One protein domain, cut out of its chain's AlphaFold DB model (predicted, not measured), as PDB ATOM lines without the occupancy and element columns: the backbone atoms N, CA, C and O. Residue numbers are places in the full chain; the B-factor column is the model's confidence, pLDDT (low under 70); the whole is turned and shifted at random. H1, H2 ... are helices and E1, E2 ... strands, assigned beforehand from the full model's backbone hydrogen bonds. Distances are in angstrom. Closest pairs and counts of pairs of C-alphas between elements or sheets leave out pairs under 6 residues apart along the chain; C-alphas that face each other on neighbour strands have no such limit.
ATOM      1  N   GLU A   2     -44.536 -66.122 -51.512       77.19
ATOM      2  CA  GLU A   2     -45.111 -66.061 -52.871       77.19
ATOM      3  C   GLU A   2     -45.976 -64.809 -53.099       77.19
ATOM      4  O   GLU A   2     -45.724 -64.074 -54.045       77.19
ATOM      5  N   ASN A   3     -46.864 -64.467 -52.157       86.25
ATOM      6  CA  ASN A   3     -47.746 -63.299 -52.287       86.25
ATOM      7  C   ASN A   3     -46.985 -61.963 -52.427       86.25
ATOM      8  O   ASN A   3     -47.352 -61.141 -53.261       86.25
ATOM      9  N   PHE A   4     -45.891 -61.755 -51.679       91.81
ATOM     10  CA  PHE A   4     -45.072 -60.539 -51.811       91.81
ATOM     11  C   PHE A   4     -44.388 -60.458 -53.177       91.81
ATOM     12  O   PHE A   4     -44.374 -59.399 -53.792       91.81
ATOM     13  N   ARG A   5     -43.858 -61.577 -53.689       90.44
ATOM     14  CA  ARG A   5     -43.237 -61.605 -55.023       90.44
ATOM     15  C   ARG A   5     -44.265 -61.366 -56.130       90.44
ATOM     16  O   ARG A   5     -43.961 -60.654 -57.083       90.44
ATOM     17  N   THR A   6     -45.479 -61.892 -55.978       93.81
ATOM     18  CA  THR A   6     -46.601 -61.597 -56.879       93.81
ATOM     19  C   THR A   6     -46.943 -60.108 -56.865       93.81
ATOM     20  O   THR A   6     -47.043 -59.509 -57.933       93.81
ATOM     21  N   LYS A   7     -47.036 -59.486 -55.680       95.12
ATOM     22  CA  LYS A   7     -47.296 -58.044 -55.566       95.12
ATOM     23  C   LYS A   7     -46.186 -57.199 -56.197       95.12
ATOM     24  O   LYS A   7     -46.478 -56.247 -56.910       95.12
ATOM     25  N   ILE A   8     -44.919 -57.575 -56.013       96.06
ATOM     26  CA  ILE A   8     -43.782 -56.905 -56.670       96.06
ATOM     27  C   ILE A   8     -43.917 -56.964 -58.199       96.06
ATOM     28  O   ILE A   8     -43.734 -55.953 -58.872       96.06
ATOM     29  N   ALA A   9     -44.275 -58.124 -58.759       95.88
ATOM     30  CA  ALA A   9     -44.475 -58.268 -60.201       95.88
ATOM     31  C   ALA A   9     -45.661 -57.430 -60.720       95.88
ATOM     32  O   ALA A   9     -45.573 -56.835 -61.796       95.88
ATOM     33  N   GLU A  10     -46.747 -57.346 -59.947       96.44
ATOM     34  CA  GLU A  10     -47.895 -56.481 -60.240       96.44
ATOM     35  C   GLU A  10     -47.483 -55.001 -60.283       96.44
ATOM     36  O   GLU A  10     -47.754 -54.313 -61.269       96.44
ATOM     37  N   LEU A  11     -46.770 -54.521 -59.261       96.94
ATOM     38  CA  LEU A  11     -46.287 -53.140 -59.183       96.94
ATOM     39  C   LEU A  11     -45.338 -52.804 -60.342       96.94
ATOM     40  O   LEU A  11     -45.500 -51.771 -60.996       96.94
ATOM     41  N   ALA A  12     -44.426 -53.720 -60.679       96.56
ATOM     42  CA  ALA A  12     -43.520 -53.563 -61.814       96.56
ATOM     43  C   ALA A  12     -44.279 -53.443 -63.147       96.56
ATOM     44  O   ALA A  12     -43.917 -52.625 -63.993       96.56
ATOM     45  N   SER A  13     -45.372 -54.194 -63.325       96.56
ATOM     46  CA  SER A  13     -46.224 -54.088 -64.521       96.56
ATOM     47  C   SER A  13     -46.920 -52.725 -64.657       96.56
ATOM     48  O   SER A  13     -47.231 -52.298 -65.769       96.56
ATOM     49  N   ARG A  14     -47.102 -52.018 -63.534       93.75
ATOM     50  CA  ARG A  14     -47.641 -50.650 -63.447       93.75
ATOM     51  C   ARG A  14     -46.544 -49.575 -63.470       93.75
ATOM     52  O   ARG A  14     -46.850 -48.394 -63.343       93.75
ATOM     53  N   GLY A  15     -45.285 -49.971 -63.661       94.56
ATOM     54  CA  GLY A  15     -44.140 -49.067 -63.756       94.56
ATOM     55  C   GLY A  15     -43.528 -48.651 -62.416       94.56
ATOM     56  O   GLY A  15     -42.739 -47.710 -62.397       94.56
ATOM     57  N   PHE A  16     -43.862 -49.329 -61.314       96.38
ATOM     58  CA  PHE A  16     -43.269 -49.077 -60.001       96.38
ATOM     59  C   PHE A  16     -42.193 -50.118 -59.667       96.38
ATOM     60  O   PHE A  16     -42.474 -51.314 -59.600       96.38
ATOM     61  N   ASP A  17     -40.958 -49.665 -59.443       96.88
ATOM     62  CA  ASP A  17     -39.839 -50.523 -59.046       96.88
ATOM     63  C   ASP A  17     -39.655 -50.501 -57.524       96.88
ATOM     64  O   ASP A  17     -39.202 -49.506 -56.951       96.88
ATOM     65  N   THR A  18     -39.965 -51.617 -56.864       96.19
ATOM     66  CA  THR A  18     -39.791 -51.776 -55.412       96.19
ATOM     67  C   THR A  18     -38.316 -51.819 -54.997       96.19
ATOM     68  O   THR A  18     -37.984 -51.576 -53.831       96.19
ATOM     69  N   GLY A  19     -37.422 -52.158 -55.930       95.81
ATOM     70  CA  GLY A  19     -36.055 -52.569 -55.645       95.81
ATOM     71  C   GLY A  19     -35.983 -53.899 -54.885       95.81
ATOM     72  O   GLY A  19     -36.973 -54.622 -54.732       95.81
ATOM     73  N   ALA A  20     -34.782 -54.242 -54.417       93.94
ATOM     74  CA  ALA A  20     -34.525 -55.501 -53.721       93.94
ATOM     75  C   ALA A  20     -35.192 -55.553 -52.336       93.94
ATOM     76  O   ALA A  20     -35.251 -54.548 -51.627       93.94
ATOM     77  N   ILE A  21     -35.625 -56.749 -51.923       94.31
ATOM     78  CA  ILE A  21     -36.079 -57.003 -50.552       94.31
ATOM     79  C   ILE A  21     -34.861 -57.017 -49.619       94.31
ATOM     80  O   ILE A  21     -33.887 -57.727 -49.861       94.31
ATOM     81  N   LEU A  22     -34.930 -56.245 -48.539       93.81
ATOM     82  CA  LEU A  22     -33.857 -56.040 -47.567       93.81
ATOM     83  C   LEU A  22     -33.962 -56.968 -46.348       93.81
ATOM     84  O   LEU A  22     -32.958 -57.207 -45.683       93.81
ATOM     85  N   ASN A  23     -35.149 -57.515 -46.069       92.19
ATOM     86  CA  ASN A  23     -35.424 -58.383 -44.918       92.19
ATOM     87  C   ASN A  23     -35.819 -59.819 -45.319       92.19
ATOM     88  O   ASN A  23     -36.663 -60.436 -44.675       92.19
ATOM     89  N   GLU A  24     -35.230 -60.370 -46.389       85.62
ATOM     90  CA  GLU A  24     -35.674 -61.653 -46.970       85.62
ATOM     91  C   GLU A  24     -35.674 -62.823 -45.963       85.62
ATOM     92  O   GLU A  24     -36.533 -63.702 -46.035       85.62
ATOM     93  N   GLN A  25     -34.764 -62.803 -44.983       81.62
ATOM     94  CA  GLN A  25     -34.658 -63.826 -43.935       81.62
ATOM     95  C   GLN A  25     -35.806 -63.770 -42.906       81.62
ATOM     96  O   GLN A  25     -36.159 -64.806 -42.345       81.62
ATOM     97  N   ASP A  26     -36.429 -62.602 -42.714       82.25
ATOM     98  CA  ASP A  26     -37.455 -62.352 -41.689       82.25
ATOM     99  C   ASP A  26     -38.892 -62.368 -42.248       82.25
ATOM    100  O   ASP A  26     -39.863 -62.422 -41.487       82.25
ATOM    101  N   LEU A  27     -39.046 -62.383 -43.580       77.88
ATOM    102  CA  LEU A  27     -40.337 -62.376 -44.286       77.88
ATOM    103  C   LEU A  27     -41.384 -63.385 -43.775       77.88
ATOM    104  O   LEU A  27     -42.566 -63.038 -43.770       77.88
ATOM    105  N   PRO A  28     -41.036 -64.637 -43.402       68.69
ATOM    106  CA  PRO A  28     -42.037 -65.597 -42.935       68.69
ATOM    107  C   PRO A  28     -42.718 -65.195 -41.619       68.69
ATOM    108  O   PRO A  28     -43.800 -65.701 -41.338       68.69
ATOM    109  N   ALA A  29     -42.094 -64.320 -40.824       70.50
ATOM    110  CA  ALA A  29     -42.555 -63.942 -39.490       70.50
ATOM    111  C   ALA A  29     -42.988 -62.469 -39.376       70.50
ATOM    112  O   ALA A  29     -43.718 -62.130 -38.449       70.50
ATOM    113  N   SER A  30     -42.546 -61.594 -40.286       73.81
ATOM    114  CA  SER A  30     -42.684 -60.138 -40.139       73.81
ATOM    115  C   SER A  30     -44.040 -59.569 -40.566       73.81
ATOM    116  O   SER A  30     -44.371 -58.460 -40.164       73.81
ATOM    117  N   GLY A  31     -44.797 -60.257 -41.430       86.50
ATOM    118  CA  GLY A  31     -45.995 -59.685 -42.067       86.50
ATOM    119  C   GLY A  31     -45.709 -58.495 -43.003       86.50
ATOM    120  O   GLY A  31     -46.635 -57.945 -43.592       86.50
ATOM    121  N   VAL A  32     -44.436 -58.121 -43.182       93.31
ATOM    122  CA  VAL A  32     -43.989 -56.984 -44.000       93.31
ATOM    123  C   VAL A  32     -42.735 -57.322 -44.809       93.31
ATOM    124  O   VAL A  32     -41.804 -57.955 -44.294       93.31
ATOM    125  N   ALA A  33     -42.676 -56.865 -46.059       95.19
ATOM    126  CA  ALA A  33     -41.468 -56.906 -46.883       95.19
ATOM    127  C   ALA A  33     -40.873 -55.501 -47.000       95.19
ATOM    128  O   ALA A  33     -41.472 -54.613 -47.606       95.19
ATOM    129  N   ILE A  34     -39.681 -55.308 -46.438       95.44
ATOM    130  CA  ILE A  34     -38.943 -54.049 -46.541       95.44
ATOM    131  C   ILE A  34     -38.165 -54.099 -47.850       95.44
ATOM    132  O   ILE A  34     -37.280 -54.940 -48.001       95.44
ATOM    133  N   CYS A  35     -38.498 -53.225 -48.791       96.38
ATOM    134  CA  CYS A  35     -37.813 -53.106 -50.073       96.38
ATOM    135  C   CYS A  35     -36.995 -51.805 -50.104       96.38
ATOM    136  O   CYS A  35     -37.101 -50.968 -49.210       96.38
ATOM    137  N   GLN A  36     -36.149 -51.621 -51.116       97.19
ATOM    138  CA  GLN A  36     -35.318 -50.413 -51.222       97.19
ATOM    139  C   GLN A  36     -36.145 -49.132 -51.367       97.19
ATOM    140  O   GLN A  36     -35.772 -48.108 -50.799       97.19
ATOM    141  N   ASN A  37     -37.250 -49.196 -52.114       97.12
ATOM    142  CA  ASN A  37     -38.047 -48.018 -52.453       97.12
ATOM    143  C   ASN A  37     -39.395 -47.965 -51.726       97.12
ATOM    144  O   ASN A  37     -40.068 -46.944 -51.802       97.12
ATOM    145  N   CYS A  38     -39.792 -49.031 -51.027       97.88
ATOM    146  CA  CYS A  38     -41.106 -49.152 -50.401       97.88
ATOM    147  C   CYS A  38     -41.124 -50.160 -49.248       97.88
ATOM    148  O   CYS A  38     -40.192 -50.948 -49.069       97.88
ATOM    149  N   VAL A  39     -42.242 -50.208 -48.528       97.88
ATOM    150  CA  VAL A  39     -42.597 -51.329 -47.651       97.88
ATOM    151  C   VAL A  39     -43.903 -51.937 -48.149       97.88
ATOM    152  O   VAL A  39     -44.852 -51.221 -48.461       97.88
ATOM    153  N   LEU A  40     -43.942 -53.265 -48.249       97.62
ATOM    154  CA  LEU A  40     -45.160 -54.012 -48.551       97.62
ATOM    155  C   LEU A  40     -45.738 -54.568 -47.253       97.62
ATOM    156  O   LEU A  40     -45.038 -55.287 -46.537       97.62
ATOM    157  N   TYR A  41     -47.010 -54.298 -46.985       96.31
ATOM    158  CA  TYR A  41     -47.715 -54.748 -45.786       96.31
ATOM    159  C   TYR A  41     -48.718 -55.842 -46.139       96.31
ATOM    160  O   TYR A  41     -49.567 -55.628 -47.000       96.31
ATOM    161  N   ALA A  42     -48.635 -57.002 -45.481       94.31
ATOM    162  CA  ALA A  42     -49.669 -58.029 -45.572       94.31
ATOM    163  C   ALA A  42     -50.799 -57.735 -44.576       94.31
ATOM    164  O   ALA A  42     -50.572 -57.648 -43.369       94.31
ATOM    165  N   CYS A  43     -52.013 -57.595 -45.095       92.81
ATOM    166  CA  CYS A  43     -53.212 -57.250 -44.341       92.81
ATOM    167  C   CYS A  43     -53.931 -58.509 -43.812       92.81
ATOM    168  O   CYS A  43     -53.731 -59.604 -44.348       92.81
ATOM    169  N   PRO A  44     -54.811 -58.388 -42.795       89.75
ATOM    170  CA  PRO A  44     -55.543 -59.528 -42.225       89.75
ATOM    171  C   PRO A  44     -56.414 -60.322 -43.215       89.75
ATOM    172  O   PRO A  44     -56.701 -61.493 -42.984       89.75
ATOM    173  N   ASP A  45     -56.827 -59.705 -44.323       88.12
ATOM    174  CA  ASP A  45     -57.577 -60.332 -45.419       88.12
ATOM    175  C   ASP A  45     -56.679 -60.959 -46.502       88.12
ATOM    176  O   ASP A  45     -57.169 -61.419 -47.532       88.12
ATOM    177  N   ASN A  46     -55.367 -61.037 -46.251       86.75
ATOM    178  CA  ASN A  46     -54.323 -61.522 -47.155       86.75
ATOM    179  C   ASN A  46     -54.067 -60.651 -48.395       86.75
ATOM    180  O   ASN A  46     -53.335 -61.086 -49.293       86.75
ATOM    181  N   LEU A  47     -54.614 -59.433 -48.451       93.12
ATOM    182  CA  LEU A  47     -54.189 -58.438 -49.435       93.12
ATOM    183  C   LEU A  47     -52.822 -57.862 -49.052       93.12
ATOM    184  O   LEU A  47     -52.421 -57.888 -47.888       93.12
ATOM    185  N   ILE A  48     -52.079 -57.381 -50.051       96.25
ATOM    186  CA  ILE A  48     -50.770 -56.757 -49.851       96.25
ATOM    187  C   ILE A  48     -50.764 -55.407 -50.540       96.25
ATOM    188  O   ILE A  48     -51.025 -55.331 -51.743       96.25
ATOM    189  N   PHE A  49     -50.402 -54.377 -49.783       98.00
ATOM    190  CA  PHE A  49     -50.313 -53.014 -50.285       98.00
ATOM    191  C   PHE A  49     -48.937 -52.419 -50.067       98.00
ATOM    192  O   PHE A  49     -48.244 -52.710 -49.087       98.00
ATOM    193  N   GLU A  50     -48.558 -51.603 -51.033       98.00
ATOM    194  CA  GLU A  50     -47.310 -50.871 -51.075       98.00
ATOM    195  C   GLU A  50     -47.476 -49.478 -50.464       98.00
ATOM    196  O   GLU A  50     -48.467 -48.796 -50.709       98.00
ATOM    197  N   VAL A  51     -46.495 -49.065 -49.662       98.38
ATOM    198  CA  VAL A  51     -46.387 -47.691 -49.165       98.38
ATOM    199  C   VAL A  51     -44.935 -47.226 -49.326       98.38
ATOM    200  O   VAL A  51     -44.014 -47.896 -48.844       98.38
ATOM    201  N   HIS A  52     -44.718 -46.065 -49.957       98.25
ATOM    202  CA  HIS A  52     -43.385 -45.504 -50.214       98.25
ATOM    203  C   HIS A  52     -43.271 -44.004 -49.936       98.25
ATOM    204  O   HIS A  52     -44.220 -43.313 -49.561       98.25
ATOM    205  N   GLY A  53     -42.045 -43.500 -50.099       97.19
ATOM    206  CA  GLY A  53     -41.753 -42.076 -50.160       97.19
ATOM    207  C   GLY A  53     -42.223 -41.302 -48.930       97.19
ATOM    208  O   GLY A  53     -42.071 -41.737 -47.786       97.19
ATOM    209  N   ASN A  54     -42.793 -40.121 -49.171       97.81
ATOM    210  CA  ASN A  54     -43.240 -39.232 -48.098       97.81
ATOM    211  C   ASN A  54     -44.472 -39.772 -47.359       97.81
ATOM    212  O   ASN A  54     -44.699 -39.397 -46.206       97.81
ATOM    213  N   ILE A  55     -45.288 -40.609 -48.003       98.50
ATOM    214  CA  ILE A  55     -46.441 -41.247 -47.364       98.50
ATOM    215  C   ILE A  55     -45.948 -42.305 -46.375       98.50
ATOM    216  O   ILE A  55     -46.355 -42.271 -45.215       98.50
ATOM    217  N   LEU A  56     -45.009 -43.163 -46.789       98.50
ATOM    218  CA  LEU A  56     -44.378 -44.149 -45.908       98.50
ATOM    219  C   LEU A  56     -43.721 -43.476 -44.712       98.50
ATOM    220  O   LEU A  56     -43.984 -43.871 -43.583       98.50
ATOM    221  N   MET A  57     -42.936 -42.421 -44.941       98.06
ATOM    222  CA  MET A  57     -42.300 -41.676 -43.853       98.06
ATOM    223  C   MET A  57     -43.338 -41.202 -42.823       98.06
ATOM    224  O   MET A  57     -43.142 -41.366 -41.621       98.06
ATOM    225  N   LYS A  58     -44.485 -40.688 -43.289       98.38
ATOM    226  CA  LYS A  58     -45.559 -40.231 -42.402       98.38
ATOM    227  C   LYS A  58     -46.269 -41.373 -41.673       98.38
ATOM    228  O   LYS A  58     -46.632 -41.223 -40.508       98.38
ATOM    229  N   TYR A  59     -46.458 -42.502 -42.343       98.50
ATOM    230  CA  TYR A  59     -47.052 -43.698 -41.754       98.50
ATOM    231  C   TYR A  59     -46.153 -44.298 -40.665       98.50
ATOM    232  O   TYR A  59     -46.629 -44.648 -39.585       98.50
ATOM    233  N   GLN A  60     -44.840 -44.319 -40.903       97.75
ATOM    234  CA  GLN A  60     -43.831 -44.746 -39.933       97.75
ATOM    235  C   GLN A  60     -43.790 -43.834 -38.705       97.75
ATOM    236  O   GLN A  60     -43.805 -44.327 -37.579       97.75
ATOM    237  N   GLU A  61     -43.833 -42.510 -38.901       97.81
ATOM    238  CA  GLU A  61     -43.958 -41.535 -37.804       97.81
ATOM    239  C   GLU A  61     -45.196 -41.783 -36.928       97.81
ATOM    240  O   GLU A  61     -45.151 -41.550 -35.720       97.81
ATOM    241  N   ALA A  62     -46.298 -42.242 -37.525       97.25
ATOM    242  CA  ALA A  62     -47.543 -42.516 -36.814       97.25
ATOM    243  C   ALA A  62     -47.524 -43.839 -36.025       97.25
ATOM    244  O   ALA A  62     -48.392 -44.038 -35.176       97.25
ATOM    245  N   GLY A  63     -46.558 -44.729 -36.279       97.31
ATOM    246  CA  GLY A  63     -46.482 -46.066 -35.676       97.31
ATOM    247  C   GLY A  63     -46.974 -47.206 -36.577       97.31
ATOM    248  O   GLY A  63     -47.256 -48.295 -36.074       97.31
ATOM    249  N   GLU A  64     -47.073 -46.970 -37.890       96.50
ATOM    250  CA  GLU A  64     -47.452 -47.955 -38.913       96.50
ATOM    251  C   GLU A  64     -48.775 -48.677 -38.583       96.50
ATOM    252  O   GLU A  64     -49.765 -48.035 -38.225       96.50
ATOM    253  N   THR A  65     -48.813 -50.010 -38.672       95.44
ATOM    254  CA  THR A  65     -50.011 -50.832 -38.429       95.44
ATOM    255  C   THR A  65     -50.494 -50.786 -36.979       95.44
ATOM    256  O   THR A  65     -51.620 -51.187 -36.705       95.44
ATOM    257  N   ASN A  66     -49.663 -50.307 -36.044       95.50
ATOM    258  CA  ASN A  66     -50.045 -50.097 -34.645       95.50
ATOM    259  C   ASN A  66     -50.626 -48.695 -34.395       95.50
ATOM    260  O   ASN A  66     -51.047 -48.395 -33.277       95.50
ATOM    261  N   SER A  67     -50.607 -47.820 -35.404       96.19
ATOM    262  CA  SER A  67     -51.207 -46.492 -35.331       96.19
ATOM    263  C   SER A  67     -52.728 -46.556 -35.461       96.19
ATOM    264  O   SER A  67     -53.295 -47.558 -35.900       96.19
ATOM    265  N   SER A  68     -53.398 -45.441 -35.167       94.25
ATOM    266  CA  SER A  68     -54.842 -45.321 -35.376       94.25
ATOM    267  C   SER A  68     -55.270 -45.486 -36.838       94.25
ATOM    268  O   SER A  68     -56.451 -45.702 -37.058       94.25
ATOM    269  N   LEU A  69     -54.363 -45.393 -37.823       96.81
ATOM    270  CA  LEU A  69     -54.682 -45.609 -39.241       96.81
ATOM    271  C   LEU A  69     -54.965 -47.081 -39.574       96.81
ATOM    272  O   LEU A  69     -55.711 -47.341 -40.518       96.81
ATOM    273  N   GLY A  70     -54.394 -48.022 -38.815       96.62
ATOM    274  CA  GLY A  70     -54.458 -49.454 -39.110       96.62
ATOM    275  C   GLY A  70     -53.628 -49.850 -40.337       96.62
ATOM    276  O   GLY A  70     -52.668 -49.165 -40.697       96.62
ATOM    277  N   TYR A  71     -53.972 -50.974 -40.966       97.38
ATOM    278  CA  TYR A  71     -53.302 -51.493 -42.166       97.38
ATOM    279  C   TYR A  71     -53.606 -50.648 -43.417       97.38
ATOM    280  O   TYR A  71     -54.694 -50.074 -43.523       97.38
ATOM    281  N   PRO A  72     -52.692 -50.593 -44.406       97.88
ATOM    282  CA  PRO A  72     -53.002 -50.005 -45.706       97.88
ATOM    283  C   PRO A  72     -54.099 -50.800 -46.430       97.88
ATOM    284  O   PRO A  72     -54.274 -52.000 -46.220       97.88
ATOM    285  N   ARG A  73     -54.850 -50.102 -47.279       97.38
ATOM    286  CA  ARG A  73     -55.983 -50.594 -48.083       97.38
ATOM    287  C   ARG A  73     -55.879 -50.209 -49.560       97.38
ATOM    288  O   ARG A  73     -56.754 -50.558 -50.349       97.38
ATOM    289  N   SER A  74     -54.811 -49.513 -49.936       97.62
ATOM    290  CA  SER A  74     -54.430 -49.248 -51.318       97.62
ATOM    291  C   SER A  74     -52.910 -49.145 -51.425       97.62
ATOM    292  O   SER A  74     -52.247 -48.833 -50.437       97.62
ATOM    293  N   ASP A  75     -52.379 -49.340 -52.632       98.12
ATOM    294  CA  ASP A  75     -51.059 -48.795 -52.966       98.12
ATOM    295  C   ASP A  75     -51.143 -47.259 -53.048       98.12
ATOM    296  O   ASP A  75     -52.248 -46.694 -53.069       98.12
ATOM    297  N   GLU A  76     -50.001 -46.581 -53.167       97.56
ATOM    298  CA  GLU A  76     -50.001 -45.158 -53.503       97.56
ATOM    299  C   GLU A  76     -50.581 -44.925 -54.910       97.56
ATOM    300  O   GLU A  76     -50.233 -45.601 -55.885       97.56
ATOM    301  N   MET A  77     -51.475 -43.943 -55.025       96.06
ATOM    302  CA  MET A  77     -52.073 -43.527 -56.292       96.06
ATOM    303  C   MET A  77     -52.212 -42.009 -56.397       96.06
ATOM    304  O   MET A  77     -51.988 -41.280 -55.429       96.06
ATOM    305  N   ASP A  78     -52.562 -41.529 -57.592       95.88
ATOM    306  CA  ASP A  78     -52.882 -40.120 -57.813       95.88
ATOM    307  C   ASP A  78     -54.091 -39.708 -56.976       95.88
ATOM    308  O   ASP A  78     -55.103 -40.407 -56.916       95.88
ATOM    309  N   ASP A  79     -53.974 -38.552 -56.330       93.31
ATOM    310  CA  ASP A  79     -55.053 -38.007 -55.522       93.31
ATOM    311  C   ASP A  79     -56.163 -37.428 -56.423       93.31
ATOM    312  O   ASP A  79     -55.900 -36.494 -57.188       93.31
ATOM    313  N   PRO A  80     -57.408 -37.939 -56.352       88.50
ATOM    314  CA  PRO A  80     -58.489 -37.472 -57.215       88.50
ATOM    315  C   PRO A  80     -58.949 -36.042 -56.898       88.50
ATOM    316  O   PRO A  80     -59.545 -35.398 -57.761       88.50
ATOM    317  N   GLU A  81     -58.693 -35.528 -55.691       86.31
ATOM    318  CA  GLU A  81     -59.115 -34.175 -55.303       86.31
ATOM    319  C   GLU A  81     -57.994 -33.138 -55.506       86.31
ATOM    320  O   GLU A  81     -58.277 -31.946 -55.630       86.31
ATOM    321  N   PHE A  82     -56.728 -33.572 -55.580       85.12
ATOM    322  CA  PHE A  82     -55.575 -32.685 -55.761       85.12
ATOM    323  C   PHE A  82     -54.703 -33.108 -56.941       85.12
ATOM    324  O   PHE A  82     -53.928 -34.059 -56.869       85.12
ATOM    325  N   SER A  83     -54.749 -32.321 -58.018       90.00
ATOM    326  CA  SER A  83     -53.892 -32.540 -59.187       90.00
ATOM    327  C   SER A  83     -52.405 -32.513 -58.809       90.00
ATOM    328  O   SER A  83     -51.913 -31.540 -58.236       90.00
ATOM    329  N   GLY A  84     -51.693 -33.595 -59.134       90.62
ATOM    330  CA  GLY A  84     -50.284 -33.792 -58.780       90.62
ATOM    331  C   GLY A  84     -50.040 -34.279 -57.345       90.62
ATOM    332  O   GLY A  84     -48.888 -34.537 -56.994       90.62
ATOM    333  N   GLY A  85     -51.093 -34.427 -56.536       96.00
ATOM    334  CA  GLY A  85     -51.041 -35.054 -55.220       96.00
ATOM    335  C   GLY A  85     -50.951 -36.579 -55.300       96.00
ATOM    336  O   GLY A  85     -51.176 -37.188 -56.350       96.00
ATOM    337  N   LYS A  86     -50.602 -37.192 -54.170       97.75
ATOM    338  CA  LYS A  86     -50.549 -38.647 -53.986       97.75
ATOM    339  C   LYS A  86     -51.312 -39.044 -52.735       97.75
ATOM    340  O   LYS A  86     -51.315 -38.295 -51.762       97.75
ATOM    341  N   VAL A  87     -51.935 -40.215 -52.744       98.06
ATOM    342  CA  VAL A  87     -52.714 -40.720 -51.611       98.06
ATOM    343  C   VAL A  87     -52.524 -42.222 -51.438       98.06
ATOM    344  O   VAL A  87     -52.429 -42.966 -52.412       98.06
ATOM    345  N   SER A  88     -52.492 -42.668 -50.185       98.31
ATOM    346  CA  SER A  88     -52.707 -44.065 -49.798       98.31
ATOM    347  C   SER A  88     -53.839 -44.131 -48.778       98.31
ATOM    348  O   SER A  88     -53.917 -43.297 -47.870       98.31
ATOM    349  N   TYR A  89     -54.721 -45.112 -48.935       97.81
ATOM    350  CA  TYR A  89     -55.848 -45.356 -48.042       97.81
ATOM    351  C   TYR A  89     -55.471 -46.429 -47.023       97.81
ATOM    352  O   TYR A  89     -54.747 -47.370 -47.338       97.81
ATOM    353  N   PHE A  90     -55.978 -46.288 -45.806       97.75
ATOM    354  CA  PHE A  90     -55.776 -47.183 -44.671       97.75
ATOM    355  C   PHE A  90     -57.142 -47.566 -44.081       97.75
ATOM    356  O   PHE A  90     -58.177 -47.042 -44.499       97.75
ATOM    357  N   GLU A  91     -57.159 -48.497 -43.129       94.50
ATOM    358  CA  GLU A  91     -58.388 -48.992 -42.487       94.50
ATOM    359  C   GLU A  91     -59.258 -47.881 -41.903       94.50
ATOM    360  O   GLU A  91     -60.478 -47.912 -42.056       94.50
ATOM    361  N   TYR A  92     -58.633 -46.893 -41.267       94.44
ATOM    362  CA  TYR A  92     -59.344 -45.860 -40.514       94.44
ATOM    363  C   TYR A  92     -59.003 -44.441 -40.969       94.44
ATOM    364  O   TYR A  92     -59.303 -43.478 -40.269       94.44
ATOM    365  N   GLY A  93     -58.364 -44.282 -42.126       96.38
ATOM    366  CA  GLY A  93     -58.048 -42.970 -42.675       96.38
ATOM    367  C   GLY A  93     -57.273 -43.040 -43.981       96.38
ATOM    368  O   GLY A  93     -57.133 -44.095 -44.591       96.38
ATOM    369  N   LYS A  94     -56.737 -41.902 -44.403       97.44
ATOM    370  CA  LYS A  94     -55.850 -41.774 -45.561       97.44
ATOM    371  C   LYS A  94     -54.648 -40.907 -45.212       97.44
ATOM    372  O   LYS A  94     -54.727 -40.025 -44.355       97.44
ATOM    373  N   ILE A  95     -53.531 -41.145 -45.892       98.31
ATOM    374  CA  ILE A  95     -52.392 -40.226 -45.893       98.31
ATOM    375  C   ILE A  95     -52.280 -39.639 -47.288       98.31
ATOM    376  O   ILE A  95     -52.225 -40.374 -48.274       98.31
ATOM    377  N   ARG A  96     -52.230 -38.311 -47.361       97.38
ATOM    378  CA  ARG A  96     -52.143 -37.565 -48.618       97.38
ATOM    379  C   ARG A  96     -50.872 -36.754 -48.637       97.38
ATOM    380  O   ARG A  96     -50.571 -36.087 -47.652       97.38
ATOM    381  N   TRP A  97     -50.157 -36.775 -49.750       97.69
ATOM    382  CA  TRP A  97     -49.009 -35.923 -50.003       97.69
ATOM    383  C   TRP A  97     -49.341 -34.876 -51.065       97.69
ATOM    384  O   TRP A  97     -49.867 -35.198 -52.131       97.69
ATOM    385  N   GLN A  98     -48.979 -33.623 -50.792       95.44
ATOM    386  CA  GLN A  98     -49.133 -32.516 -51.735       95.44
ATOM    387  C   GLN A  98     -47.957 -31.536 -51.641       95.44
ATOM    388  O   GLN A  98     -47.468 -31.235 -50.552       95.44
ATOM    389  N   TYR A  99     -47.513 -30.977 -52.768       90.75
ATOM    390  CA  TYR A  99     -46.559 -29.866 -52.756       90.75
ATOM    391  C   TYR A  99     -47.295 -28.528 -52.551       90.75
ATOM    392  O   TYR A  99     -48.293 -28.287 -53.228       90.75
ATOM    393  N   PRO A 100     -46.810 -27.618 -51.684       92.31
ATOM    394  CA  PRO A 100     -45.624 -27.729 -50.830       92.31
ATOM    395  C   PRO A 100     -45.908 -28.277 -49.415       92.31
ATOM    396  O   PRO A 100     -44.997 -28.296 -48.591       92.31
ATOM    397  N   ASN A 101     -47.142 -28.691 -49.102       91.62
ATOM    398  CA  ASN A 101     -47.575 -28.944 -47.718       91.62
ATOM    399  C   ASN A 101     -47.080 -30.278 -47.116       91.62
ATOM    400  O   ASN A 101     -47.183 -30.468 -45.905       91.62
ATOM    401  N   GLY A 102     -46.538 -31.191 -47.925       95.50
ATOM    402  CA  GLY A 102     -46.067 -32.504 -47.483       95.50
ATOM    403  C   GLY A 102     -47.201 -33.498 -47.215       95.50
ATOM    404  O   GLY A 102     -48.291 -33.364 -47.770       95.50
ATOM    405  N   SER A 103     -46.915 -34.515 -46.392       97.69
ATOM    406  CA  SER A 103     -47.855 -35.594 -46.060       97.69
ATOM    407  C   SER A 103     -48.726 -35.267 -44.844       97.69
ATOM    408  O   SER A 103     -48.205 -34.917 -43.781       97.69
ATOM    409  N   GLN A 104     -50.039 -35.451 -44.965       97.44
ATOM    410  CA  GLN A 104     -51.027 -35.210 -43.910       97.44
ATOM    411  C   GLN A 104     -51.878 -36.459 -43.669       97.44
ATOM    412  O   GLN A 104     -52.243 -37.154 -44.614       97.44
ATOM    413  N   ILE A 105     -52.159 -36.739 -42.394       97.81
ATOM    414  CA  ILE A 105     -53.051 -37.819 -41.960       97.81
ATOM    415  C   ILE A 105     -54.466 -37.248 -41.861       97.81
ATOM    416  O   ILE A 105     -54.680 -36.269 -41.145       97.81
ATOM    417  N   GLU A 106     -55.417 -37.889 -42.529       95.50
ATOM    418  CA  GLU A 106     -56.849 -37.616 -42.413       95.50
ATOM    419  C   GLU A 106     -57.543 -38.895 -41.930       95.50
ATOM    420  O   GLU A 106     -57.631 -39.875 -42.667       95.50
ATOM    421  N   MET A 107     -58.004 -38.906 -40.676       95.50
ATOM    422  CA  MET A 107     -58.775 -40.027 -40.131       95.50
ATOM    423  C   MET A 107     -60.191 -40.018 -40.707       95.50
ATOM    424  O   MET A 107     -60.785 -38.949 -40.859       95.50
ATOM    425  N   TYR A 108     -60.748 -41.196 -40.987       89.31
ATOM    426  CA  TYR A 108     -62.181 -41.317 -41.211       89.31
ATOM    427  C   TYR A 108     -62.920 -40.913 -39.941       89.31
ATOM    428  O   TYR A 108     -62.450 -41.129 -38.820       89.31
TER     429      TYR A 108
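Overview. This is residues 2 to 108 of the 367 residues of an uncharacterized protein of Sphingobacterium sp. dk4302 (UniProt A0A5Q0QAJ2). Two small three-stranded sheets follow each other along the longest axis, and each has a helix packed over one face, H1 on E1, E2 and E3 and H3 on E4, E5 and E6. H3 follows E3 directly and also comes near the first sheet, while the long link of residues 63 to 85 loops back to E4, its residues 77 to 78 pairing with that strand. The printed part has 107 residues with three named helices and six named strands in the order H1 H2 E1 E2 E3 H3 E4 E5 E6; both sheets are antiparallel, in the orders E1 E2 E3 and E4 E5 E6, and the class is mixed. The whole is compact, with a radius of gyration of the C-alphas of 13.3 A and spans of 37 by 29 by 21 A.

Arrangement. H1, residues 2 to 13, is on the sheet of E1, residues 32 to 34, E2, residues 38 to 42, and E3, residues 48 to 52, in two layers, a helix on one face of a sheet. Its height over the sheet is 9.4 A, it lies over E2 and E3, and the closest C-alphas of H1 and E3 are those of Lys 7 and Ile 48, 6.8 A apart. H2, residues 27 to 30, is only just not on this sheet, with 4 pairs of C-alphas within 10 A. E1, E2 and E3 form a meander, each strand the antiparallel neighbour of the one before: N 33 and O 40 are 2.9 A apart, and N 39 and O 51 are 2.9 A apart, within hydrogen-bond range. H3, residues 53 to 62, is on the sheet of E4, residues 86 to 89, E5, residues 93 to 98, and E6, residues 102 to 107, again two layers. Its height there is 8.5 A, it lies over E5 and E6, and the C-alphas of Ile 55 and Ser 103 are the closest of H3 and E6, 6.0 A. E4, E5 and E6 are a second meander, with N 88 and O 95 at 3.0 A and N 94 and O 106 at 2.8 A. In H1 and H3 every O i to N i+4 pair is within hydrogen-bond range; H2 is too short for such a pair.

Along the chain. H1 begins at C-alpha 2 (-45.111, -66.061, -52.871) and is 16.7 A long. H3 is 14.6 A long, and E5 and E6 are 16.5 A each. E6 ends at C-alpha 107 (-58.775, -40.027, -40.131).

Size, cuts and confidence. The C-alphas of Gln 25 and Glu 81 are the two farthest apart, 40.1 A. The printed part has no cut. The links from H1 to H2 and from H3 to E4 are long. The mean pLDDT of the printed part is 93.9, and residue 28 is under 70.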